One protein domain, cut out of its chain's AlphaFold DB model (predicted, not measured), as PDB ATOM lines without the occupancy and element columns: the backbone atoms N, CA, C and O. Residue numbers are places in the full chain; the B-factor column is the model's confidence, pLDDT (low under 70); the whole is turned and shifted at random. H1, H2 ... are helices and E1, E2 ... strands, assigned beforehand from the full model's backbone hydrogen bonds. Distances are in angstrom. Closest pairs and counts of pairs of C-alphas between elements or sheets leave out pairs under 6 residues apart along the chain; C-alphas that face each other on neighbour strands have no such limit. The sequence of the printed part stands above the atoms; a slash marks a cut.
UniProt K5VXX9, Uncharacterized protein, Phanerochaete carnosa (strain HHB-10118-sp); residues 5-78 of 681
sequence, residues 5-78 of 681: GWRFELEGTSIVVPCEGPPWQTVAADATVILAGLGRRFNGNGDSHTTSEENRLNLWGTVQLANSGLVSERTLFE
ATOM      1  N   GLY A   5     247.787 307.792 213.682       67.81
ATOM      2  CA  GLY A   5     248.432 308.567 212.615       67.81
ATOM      3  C   GLY A   5     249.725 307.959 212.084       67.81
ATOM      4  O   GLY A   5     250.035 308.143 210.912       67.81
ATOM      5  N   TRP A   6     250.440 307.179 212.896       81.31
ATOM      6  CA  TRP A   6     251.698 306.576 212.471       81.31
ATOM      7  C   TRP A   6     251.469 305.368 211.573       81.31
ATOM      8  O   TRP A   6     250.645 304.492 211.857       81.31
ATOM      9  N   ARG A   7     252.219 305.337 210.475       87.25
ATOM     10  CA  ARG A   7     252.210 304.263 209.485       87.25
ATOM     11  C   ARG A   7     253.645 303.919 209.129       87.25
ATOM     12  O   ARG A   7     254.384 304.792 208.674       87.25
ATOM     13  N   PHE A   8     254.009 302.656 209.320       88.81
ATOM     14  CA  PHE A   8     255.282 302.121 208.851       88.81
ATOM     15  C   PHE A   8     255.058 301.291 207.597       88.81
ATOM     16  O   PHE A   8     254.263 300.350 207.600       88.81
ATOM     17  N   GLU A   9     255.754 301.654 206.528       90.19
ATOM     18  CA  GLU A   9     255.741 300.938 205.255       90.19
ATOM     19  C   GLU A   9     257.055 300.184 205.097       90.19
ATOM     20  O   GLU A   9     258.119 300.752 205.324       90.19
ATOM     21  N   LEU A  10     257.003 298.915 204.702       88.56
ATOM     22  CA  LEU A  10     258.220 298.193 204.339       88.56
ATOM     23  C   LEU A  10     258.580 298.495 202.877       88.56
ATOM     24  O   LEU A  10     257.800 298.181 201.974       88.56
ATOM     25  N   GLU A  11     259.773 299.054 202.657       87.88
ATOM     26  CA  GLU A  11     260.290 299.452 201.341       87.88
ATOM     27  C   GLU A  11     260.114 298.334 200.301       87.88
ATOM     28  O   GLU A  11     260.492 297.181 200.521       87.88
ATOM     29  N   GLY A  12     259.547 298.688 199.145       83.94
ATOM     30  CA  GLY A  12     259.354 297.755 198.033       83.94
ATOM     31  C   GLY A  12     258.203 296.764 198.223       83.94
ATOM     32  O   GLY A  12     258.086 295.819 197.442       83.94
ATOM     33  N   THR A  13     257.342 296.961 199.224       85.06
ATOM     34  CA  THR A  13     256.152 296.134 199.462       85.06
ATOM     35  C   THR A  13     254.896 296.991 199.588       85.06
ATOM     36  O   THR A  13     254.971 298.186 199.829       85.06
ATOM     37  N   SER A  14     253.716 296.378 199.468       87.12
ATOM     38  CA  SER A  14     252.441 297.044 199.775       87.12
ATOM     39  C   SER A  14     252.059 296.951 201.260       87.12
ATOM     40  O   SER A  14     250.898 297.171 201.606       87.12
ATOM     41  N   ILE A  15     252.979 296.517 202.130       87.81
ATOM     42  CA  ILE A  15     252.697 296.269 203.544       87.81
ATOM     43  C   ILE A  15     252.819 297.584 204.302       87.81
ATOM     44  O   ILE A  15     253.899 298.165 204.388       87.81
ATOM     45  N   VAL A  16     251.705 298.005 204.896       88.38
ATOM     46  CA  VAL A  16     251.619 299.190 205.748       88.38
ATOM     47  C   VAL A  16     251.034 298.778 207.089       88.38
ATOM     48  O   VAL A  16     249.935 298.226 207.149       88.38
ATOM     49  N   VAL A  17     251.763 299.057 208.167       87.50
ATOM     50  CA  VAL A  17     251.331 298.772 209.536       87.50
ATOM     51  C   VAL A  17     250.960 300.085 210.222       87.50
ATOM     52  O   VAL A  17     251.846 300.905 210.478       87.50
ATOM     53  N   PRO A  18     249.666 300.322 210.510       85.44
ATOM     54  CA  PRO A  18     249.263 301.410 211.382       85.44
ATOM     55  C   PRO A  18     249.593 301.049 212.833       85.44
ATOM     56  O   PRO A  18     249.299 299.939 213.280       85.44
ATOM     57  N   CYS A  19     250.179 301.977 213.579       81.06
ATOM     58  CA  CYS A  19     250.534 301.750 214.979       81.06
ATOM     59  C   CYS A  19     250.504 303.050 215.787       81.06
ATOM     60  O   CYS A  19     250.258 304.135 215.256       81.06
ATOM     61  N   GLU A  20     250.775 302.937 217.086       78.00
ATOM     62  CA  GLU A  20     251.103 304.100 217.905       78.00
ATOM     63  C   GLU A  20     252.508 304.610 217.558       78.00
ATOM     64  O   GLU A  20     253.411 303.841 217.201       78.00
ATOM     65  N   GLY A  21     252.684 305.927 217.643       78.56
ATOM     66  CA  GLY A  21     253.979 306.557 217.420       78.56
ATOM     67  C   GLY A  21     255.026 306.131 218.440       78.56
ATOM     68  O   GLY A  21     254.675 305.702 219.542       78.56
ATOM     69  N   PRO A  22     256.319 306.262 218.103       85.12
ATOM     70  CA  PRO A  22     257.363 306.064 219.089       85.12
ATOM     71  C   PRO A  22     257.216 307.109 220.206       85.12
ATOM     72  O   PRO A  22     257.011 308.293 219.933       85.12
ATOM     73  N   PRO A  23     257.369 306.719 221.477       80.50
ATOM     74  CA  PRO A  23     257.073 307.599 222.610       80.50
ATOM     75  C   PRO A  23     258.074 308.747 222.812       80.50
ATOM     76  O   PRO A  23     257.807 309.671 223.580       80.50
ATOM     77  N   TRP A  24     259.226 308.691 222.141       83.12
ATOM     78  CA  TRP A  24     260.247 309.741 222.136       83.12
ATOM     79  C   TRP A  24     260.063 310.754 220.994       83.12
ATOM     80  O   TRP A  24     260.928 311.609 220.812       83.12
ATOM     81  N   GLN A  25     258.969 310.684 220.224       79.06
ATOM     82  CA  GLN A  25     258.626 311.693 219.217       79.06
ATOM     83  C   GLN A  25     257.216 312.235 219.416       79.06
ATOM     84  O   GLN A  25     256.292 311.519 219.793       79.06
ATOM     85  N   THR A  26     257.058 313.527 219.141       66.19
ATOM     86  CA  THR A  26     255.801 314.264 219.325       66.19
ATOM     87  C   THR A  26     255.123 314.643 218.010       66.19
ATOM     88  O   THR A  26     253.944 314.984 218.017       66.19
ATOM     89  N   VAL A  27     255.838 314.579 216.883       67.00
ATOM     90  CA  VAL A  27     255.325 314.960 215.559       67.00
ATOM     91  C   VAL A  27     255.268 313.725 214.672       67.00
ATOM     92  O   VAL A  27     256.285 313.069 214.461       67.00
ATOM     93  N   ALA A  28     254.079 313.416 214.156       60.44
ATOM     94  CA  ALA A  28     253.892 312.351 213.180       60.44
ATOM     95  C   ALA A  28     254.361 312.794 211.787       60.44
ATOM     96  O   ALA A  28     254.043 313.897 211.345       60.44
ATOM     97  N   ALA A  29     255.075 311.910 211.090       61.75
ATOM     98  CA  ALA A  29     255.231 311.978 209.640       61.75
ATOM     99  C   ALA A  29     254.090 311.192 208.963       61.75
ATOM    100  O   ALA A  29     253.618 310.203 209.525       61.75
ATOM    101  N   ASP A  30     253.664 311.597 207.760       66.88
ATOM    102  CA  ASP A  30     252.532 310.982 207.037       66.88
ATOM    103  C   ASP A  30     252.694 309.457 206.826       66.88
ATOM    104  O   ASP A  30     251.733 308.694 206.955       66.88
ATOM    105  N   ALA A  31     253.915 309.005 206.526       77.75
ATOM    106  CA  ALA A  31     254.330 307.603 206.540       77.75
ATOM    107  C   ALA A  31     255.857 307.519 206.687       77.75
ATOM    108  O   ALA A  31     256.583 308.288 206.059       77.75
ATOM    109  N   THR A  32     256.352 306.585 207.503       82.56
ATOM    110  CA  THR A  32     257.793 306.307 207.634       82.56
ATOM    111  C   THR A  32     258.127 305.015 206.896       82.56
ATOM    112  O   THR A  32     257.600 303.951 207.226       82.56
ATOM    113  N   VAL A  33     259.004 305.100 205.895       84.31
ATOM    114  CA  VAL A  33     259.448 303.934 205.122       84.31
ATOM    115  C   VAL A  33     260.596 303.246 205.852       84.31
ATOM    116  O   VAL A  33     261.666 303.820 206.035       84.31
ATOM    117  N   ILE A  34     260.378 301.995 206.243       84.56
ATOM    118  CA  ILE A  34     261.388 301.106 206.806       84.56
ATOM    119  C   ILE A  34     262.049 300.355 205.662       84.56
ATOM    120  O   ILE A  34     261.406 299.589 204.943       84.56
ATOM    121  N   LEU A  35     263.352 300.560 205.504       79.19
ATOM    122  CA  LEU A  35     264.123 299.949 204.429       79.19
ATOM    123  C   LEU A  35     264.083 298.420 204.526       79.19
ATOM    124  O   LEU A  35     264.141 297.839 205.617       79.19
ATOM    125  N   ALA A  36     263.979 297.744 203.386       66.94
ATOM    126  CA  ALA A  36     264.137 296.300 203.353       66.94
ATOM    127  C   ALA A  36     265.626 295.995 203.610       66.94
ATOM    128  O   ALA A  36     266.492 296.612 202.999       66.94
ATOM    129  N   GLY A  37     265.935 295.079 204.532       65.06
ATOM    130  CA  GLY A  37     267.314 294.704 204.877       65.06
ATOM    131  C   GLY A  37     268.010 295.564 205.938       65.06
ATOM    132  O   GLY A  37     267.947 296.790 205.924       65.06
ATOM    133  N   LEU A  38     268.722 294.893 206.846       68.00
ATOM    134  CA  LEU A  38     269.311 295.488 208.053       68.00
ATOM    135  C   LEU A  38     270.407 296.539 207.785       68.00
ATOM    136  O   LEU A  38     270.311 297.645 208.307       68.00
ATOM    137  N   GLY A  39     271.375 296.257 206.904       60.38
ATOM    138  CA  GLY A  39     272.545 297.125 206.652       60.38
ATOM    139  C   GLY A  39     272.275 298.442 205.909       60.38
ATOM    140  O   GLY A  39     273.206 299.135 205.510       60.38
ATOM    141  N   ARG A  40     271.003 298.779 205.659       60.59
ATOM    142  CA  ARG A  40     270.583 300.095 205.148       60.59
ATOM    143  C   ARG A  40     269.807 300.906 206.187       60.59
ATOM    144  O   ARG A  40     269.583 302.088 205.964       60.59
ATOM    145  N   ARG A  41     269.375 300.284 207.294       68.69
ATOM    146  CA  ARG A  41     268.496 300.899 208.307       68.69
ATOM    147  C   ARG A  41     269.237 301.780 209.302       68.69
ATOM    148  O   ARG A  41     268.594 302.621 209.924       68.69
ATOM    149  N   PHE A  42     270.541 301.584 209.462       66.06
ATOM    150  CA  PHE A  42     271.343 302.321 210.426       66.06
ATOM    151  C   PHE A  42     272.411 303.125 209.702       66.06
ATOM    152  O   PHE A  42     273.284 302.573 209.040       66.06
ATOM    153  N   ASN A  43     272.324 304.447 209.816       58.12
ATOM    154  CA  ASN A  43     273.361 305.344 209.322       58.12
ATOM    155  C   ASN A  43     274.348 305.638 210.461       58.12
ATOM    156  O   ASN A  43     273.944 305.830 211.606       58.12
ATOM    157  N   GLY A  44     275.644 305.669 210.143       50.12
ATOM    158  CA  GLY A  44     276.713 306.126 211.047       50.12
ATOM    159  C   GLY A  44     277.454 307.376 210.551       50.12
ATOM    160  O   GLY A  44     278.326 307.885 211.244       50.12
ATOM    161  N   ASN A  45     277.115 307.876 209.354       44.56
ATOM    162  CA  ASN A  45     277.905 308.877 208.617       44.56
ATOM    163  C   ASN A  45     277.222 310.259 208.497       44.56
ATOM    164  O   ASN A  45     277.538 311.015 207.579       44.56
ATOM    165  N   GLY A  46     276.277 310.588 209.384       49.00
ATOM    166  CA  GLY A  46     275.543 311.862 209.390       49.00
ATOM    167  C   GLY A  46     275.806 312.724 210.630       49.00
ATOM    168  O   GLY A  46     276.625 312.379 211.483       49.00
ATOM    169  N   ASP A  47     275.090 313.848 210.749       51.22
ATOM    170  CA  ASP A  47     275.021 314.587 212.014       51.22
ATOM    171  C   ASP A  47     274.483 313.654 213.115       51.22
ATOM    172  O   ASP A  47     273.458 312.987 212.951       51.22
ATOM    173  N   SER A  48     275.217 313.571 214.226       56.25
ATOM    174  CA  SER A  48     274.989 312.602 215.306       56.25
ATOM    175  C   SER A  48     273.566 312.639 215.873       56.25
ATOM    176  O   SER A  48     273.020 311.593 216.232       56.25
ATOM    177  N   HIS A  49     272.940 313.821 215.917       56.34
ATOM    178  CA  HIS A  49     271.605 313.987 216.485       56.34
ATOM    179  C   HIS A  49     270.512 313.475 215.538       56.34
ATOM    180  O   HIS A  49     269.707 312.629 215.927       56.34
ATOM    181  N   THR A  50     270.512 313.945 214.288       57.69
ATOM    182  CA  THR A  50     269.545 313.529 213.254       57.69
ATOM    183  C   THR A  50     269.644 312.033 212.961       57.69
ATOM    184  O   THR A  50     268.636 311.330 212.947       57.69
ATOM    185  N   THR A  51     270.868 311.517 212.864       71.44
ATOM    186  CA  THR A  51     271.135 310.092 212.626       71.44
ATOM    187  C   THR A  51     270.568 309.200 213.741       71.44
ATOM    188  O   THR A  51     270.022 308.127 213.487       71.44
ATOM    189  N   SER A  52     270.645 309.644 214.998       76.81
ATOM    190  CA  SER A  52     270.173 308.853 216.141       76.81
ATOM    191  C   SER A  52     268.647 308.802 216.242       76.81
ATOM    192  O   SER A  52     268.086 307.777 216.628       76.81
ATOM    193  N   GLU A  53     267.952 309.885 215.887       82.25
ATOM    194  CA  GLU A  53     266.485 309.900 215.839       82.25
ATOM    195  C   GLU A  53     265.933 309.009 214.725       82.25
ATOM    196  O   GLU A  53     265.006 308.233 214.978       82.25
ATOM    197  N   GLU A  54     266.539 309.056 213.536       83.44
ATOM    198  CA  GLU A  54     266.213 308.167 212.416       83.44
ATOM    199  C   GLU A  54     266.432 306.695 212.787       83.44
ATOM    200  O   GLU A  54     265.546 305.863 212.588       83.44
ATOM    201  N   ASN A  55     267.565 306.373 213.416       87.00
ATOM    202  CA  ASN A  55     267.863 305.015 213.870       87.00
ATOM    203  C   ASN A  55     266.817 304.509 214.883       87.00
ATOM    204  O   ASN A  55     266.347 303.374 214.775       87.00
ATOM    205  N   ARG A  56     266.382 305.346 215.839       89.25
ATOM    206  CA  ARG A  56     265.310 304.982 216.787       89.25
ATOM    207  C   ARG A  56     263.964 304.763 216.090       89.25
ATOM    208  O   ARG A  56     263.237 303.836 216.451       89.25
ATOM    209  N   LEU A  57     263.635 305.577 215.087       88.00
ATOM    210  CA  LEU A  57     262.441 305.393 214.257       88.00
ATOM    211  C   LEU A  57     262.476 304.072 213.485       88.00
ATOM    212  O   LEU A  57     261.500 303.318 213.505       88.00
ATOM    213  N   ASN A  58     263.617 303.763 212.868       88.38
ATOM    214  CA  ASN A  58     263.813 302.532 212.111       88.38
ATOM    215  C   ASN A  58     263.694 301.286 212.999       88.38
ATOM    216  O   ASN A  58     263.074 300.296 212.597       88.38
ATOM    217  N   LEU A  59     264.220 301.347 214.229       91.00
ATOM    218  CA  LEU A  59     264.047 300.298 215.238       91.00
ATOM    219  C   LEU A  59     262.577 300.081 215.587       91.00
ATOM    220  O   LEU A  59     262.086 298.953 215.512       91.00
ATOM    221  N   TRP A  60     261.872 301.158 215.945       91.31
ATOM    222  CA  TRP A  60     260.467 301.072 216.330       91.31
ATOM    223  C   TRP A  60     259.618 300.501 215.194       91.31
ATOM    224  O   TRP A  60     258.900 299.525 215.401       91.31
ATOM    225  N   GLY A  61     259.765 301.027 213.975       90.88
ATOM    226  CA  GLY A  61     259.038 300.532 212.810       90.88
ATOM    227  C   GLY A  61     259.341 299.068 212.482       90.88
ATOM    228  O   GLY A  61     258.422 298.307 212.189       90.88
ATOM    229  N   THR A  62     260.600 298.633 212.614       91.62
ATOM    230  CA  THR A  62     260.982 297.220 212.433       91.62
ATOM    231  C   THR A  62     260.262 296.311 213.433       91.62
ATOM    232  O   THR A  62     259.734 295.266 213.053       91.62
ATOM    233  N   VAL A  63     260.196 296.716 214.703       93.00
ATOM    234  CA  VAL A  63     259.501 295.970 215.762       93.00
ATOM    235  C   VAL A  63     257.989 295.917 215.511       93.00
ATOM    236  O   VAL A  63     257.385 294.853 215.652       93.00
ATOM    237  N   GLN A  64     257.377 297.022 215.074       91.75
ATOM    238  CA  GLN A  64     255.950 297.061 214.723       91.75
ATOM    239  C   GLN A  64     255.632 296.158 213.521       91.75
ATOM    240  O   GLN A  64     254.673 295.383 213.558       91.75
ATOM    241  N   LEU A  65     256.470 296.184 212.478       91.75
ATOM    242  CA  LEU A  65     256.348 295.286 211.327       91.75
ATOM    243  C   LEU A  65     256.470 293.815 211.746       91.75
ATOM    244  O   LEU A  65     255.657 292.999 211.308       91.75
ATOM    245  N   ALA A  66     257.418 293.478 212.625       92.38
ATOM    246  CA  ALA A  66     257.590 292.117 213.135       92.38
ATOM    247  C   ALA A  66     256.360 291.627 213.914       92.38
ATOM    248  O   ALA A  66     255.872 290.522 213.678       92.38
ATOM    249  N   ASN A  67     255.818 292.467 214.796       91.19
ATOM    250  CA  ASN A  67     254.655 292.127 215.614       91.19
ATOM    251  C   ASN A  67     253.346 292.054 214.829       91.19
ATOM    252  O   ASN A  67     252.426 291.356 215.249       91.19
ATOM    253  N   SER A  68     253.253 292.739 213.686       91.38
ATOM    254  CA  SER A  68     252.069 292.670 212.824       91.38
ATOM    255  C   SER A  68     251.811 291.263 212.270       91.38
ATOM    256  O   SER A  68     250.688 290.949 211.881       91.38
ATOM    257  N   GLY A  69     252.856 290.429 212.174       89.50
ATOM    258  CA  GLY A  69     252.803 289.125 211.510       89.50
ATOM    259  C   GLY A  69     252.594 289.194 209.991       89.50
ATOM    260  O   GLY A  69     252.518 288.152 209.344       89.50
ATOM    261  N   LEU A  70     252.511 290.396 209.406       90.25
ATOM    262  CA  LEU A  70     252.313 290.600 207.967       90.25
ATOM    263  C   LEU A  70     253.606 290.423 207.166       90.25
ATOM    264  O   LEU A  70     253.558 290.167 205.965       90.25
ATOM    265  N   VAL A  71     254.759 290.555 207.826       89.38
ATOM    266  CA  VAL A  71     256.086 290.408 207.224       89.38
ATOM    267  C   VAL A  71     256.769 289.173 207.805       89.38
ATOM    268  O   VAL A  71     256.754 288.958 209.016       89.38
ATOM    269  N   SER A  72     257.398 288.359 206.955       90.25
ATOM    270  CA  SER A  72     258.154 287.198 207.434       90.25
ATOM    271  C   SER A  72     259.394 287.623 208.237       90.25
ATOM    272  O   SER A  72     260.068 288.587 207.872       90.25
ATOM    273  N   GLU A  73     259.742 286.868 209.290       90.62
ATOM    274  CA  GLU A  73     260.959 287.108 210.093       90.62
ATOM    275  C   GLU A  73     262.212 287.182 209.206       90.62
ATOM    276  O   GLU A  73     263.070 288.036 209.401       90.62
ATOM    277  N   ARG A  74     262.283 286.326 208.179       88.69
ATOM    278  CA  ARG A  74     263.379 286.320 207.208       88.69
ATOM    279  C   ARG A  74     263.483 287.648 206.461       88.69
ATOM    280  O   ARG A  74     264.558 288.219 206.393       88.69
ATOM    281  N   THR A  75     262.372 288.177 205.957       87.06
ATOM    282  CA  THR A  75     262.355 289.474 205.261       87.06
ATOM    283  C   THR A  75     262.811 290.625 206.165       87.06
ATOM    284  O   THR A  75     263.406 291.587 205.682       87.06
ATOM    285  N   LEU A  76     262.538 290.549 207.472       88.25
ATOM    286  CA  LEU A  76     262.892 291.608 208.419       88.25
ATOM    287  C   LEU A  76     264.330 291.536 208.927       88.25
ATOM    288  O   LEU A  76     264.914 292.599 209.153       88.25
ATOM    289  N   PHE A  77     264.863 290.328 209.115       91.00
ATOM    290  CA  PHE A  77     266.123 290.087 209.824       91.00
ATOM    291  C   PHE A  77     267.215 289.431 208.967       91.00
ATOM    292  O   PHE A  77     268.228 288.968 209.490       91.00
ATOM    293  N   GLU A  78     267.027 289.385 207.648       88.38
ATOM    294  CA  GLU A  78     268.080 289.053 206.687       88.38
ATOM    295  C   GLU A  78     268.845 290.324 206.293       88.38
ATOM    296  O   GLU A  78     268.264 291.343 205.902       88.38
TER     297      GLU A  78
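AT A GLANCE: This is residues 5 to 78 of the 681 residues of an uncharacterized protein of Phanerochaete carnosa (strain HHB-10118-sp) (UniProt K5VXX9). What is the main picture? A small sheet of three strands, in the order E2 E1 E3, has the long helix H1 lying across one of its faces; H1 runs on past the sheet, and its first residues 48 to 50 stick out, together with the loop residues 45 to 47. Beyond the other end of H1 the chain folds back into the short helix H2, off the sheet. What is the make-up? The printed part has 74 residues with two named helices and three named strands, E1 E2 E3 H1 H2 along the chain; the sheet is mixed, and the class is mixed, helices and strands. It is compact, with a radius of gyration of the C-alphas of 11.9 A and spans of 32 by 27 by 18 A.

HOW THE PARTS SIT: How do the strands pair? E1, residues 6 to 10, is the inner strand, and the edge strands are E2, residues 16 to 19, and E3, residues 32 to 34. E2 and E1 form an antiparallel hairpin at 149 degrees, with N 8 and O 17 within hydrogen-bond range at 3.0 A. E1 and E3 are parallel at 31 degrees, with N 34 and O 9 within hydrogen-bond range at 2.7 A. What is on the sheet? H1, residues 48 to 68, is on one face, making two layers, a helix layer on a sheet layer, with a height over the sheet of 8.3 A. It runs across the strands, at 79 degrees to E2 on the local plane, and is over E2, E3 and, only just, E1, on which 3 of its C-alphas fall. The closest C-alphas of H1 and E1 are those of Gly 61 and Phe 8, 5.7 A apart. Where is the short helix? H2, residues 73 to 77, only just touches H1, with 3 pairs of C-alphas within 8 A, made by residues 62 to 66 of H1 alone; the closest are those of Ala 66 and Glu 73, 6.8 A apart. H2 is not on the sheet and is apart from E1, E2 and E3. In H1 and H2 every O i to N i+4 pair is within hydrogen-bond range.

IN THESE COORDINATES: Where do the strands run? E1, residues 6 to 10, measures 13.4 A from C-alpha 6 at (251.698, 306.576, 212.471) to C-alpha 10. E2, residues 16 to 19, measures 9.6 A, and E3, residues 32 to 34, measures 6.4 A. Where are the helices? H1, residues 48 to 68, measures 30.5 A, from C-alpha 48 at (274.989, 312.602, 215.306) to C-alpha 68. H2, residues 73 to 77, measures 6.0 A and ends with C-alpha 77 at (266.123, 290.087, 209.824).

THE WHOLE: How far does it reach? The two C-alphas farthest apart, those of Asp 47 and Gly 69, are 33.8 A apart. Which links are long? The links E2 to E3, 12 residues, and E3 to H1, 13 residues, are long, and the printed part has no cut. Where is confidence low? The mean pLDDT of the printed part is 79.0, and residue 5, residues 26 to 30 and residues 36 to 50, of which 48 to 50 belong to H1, are under 70.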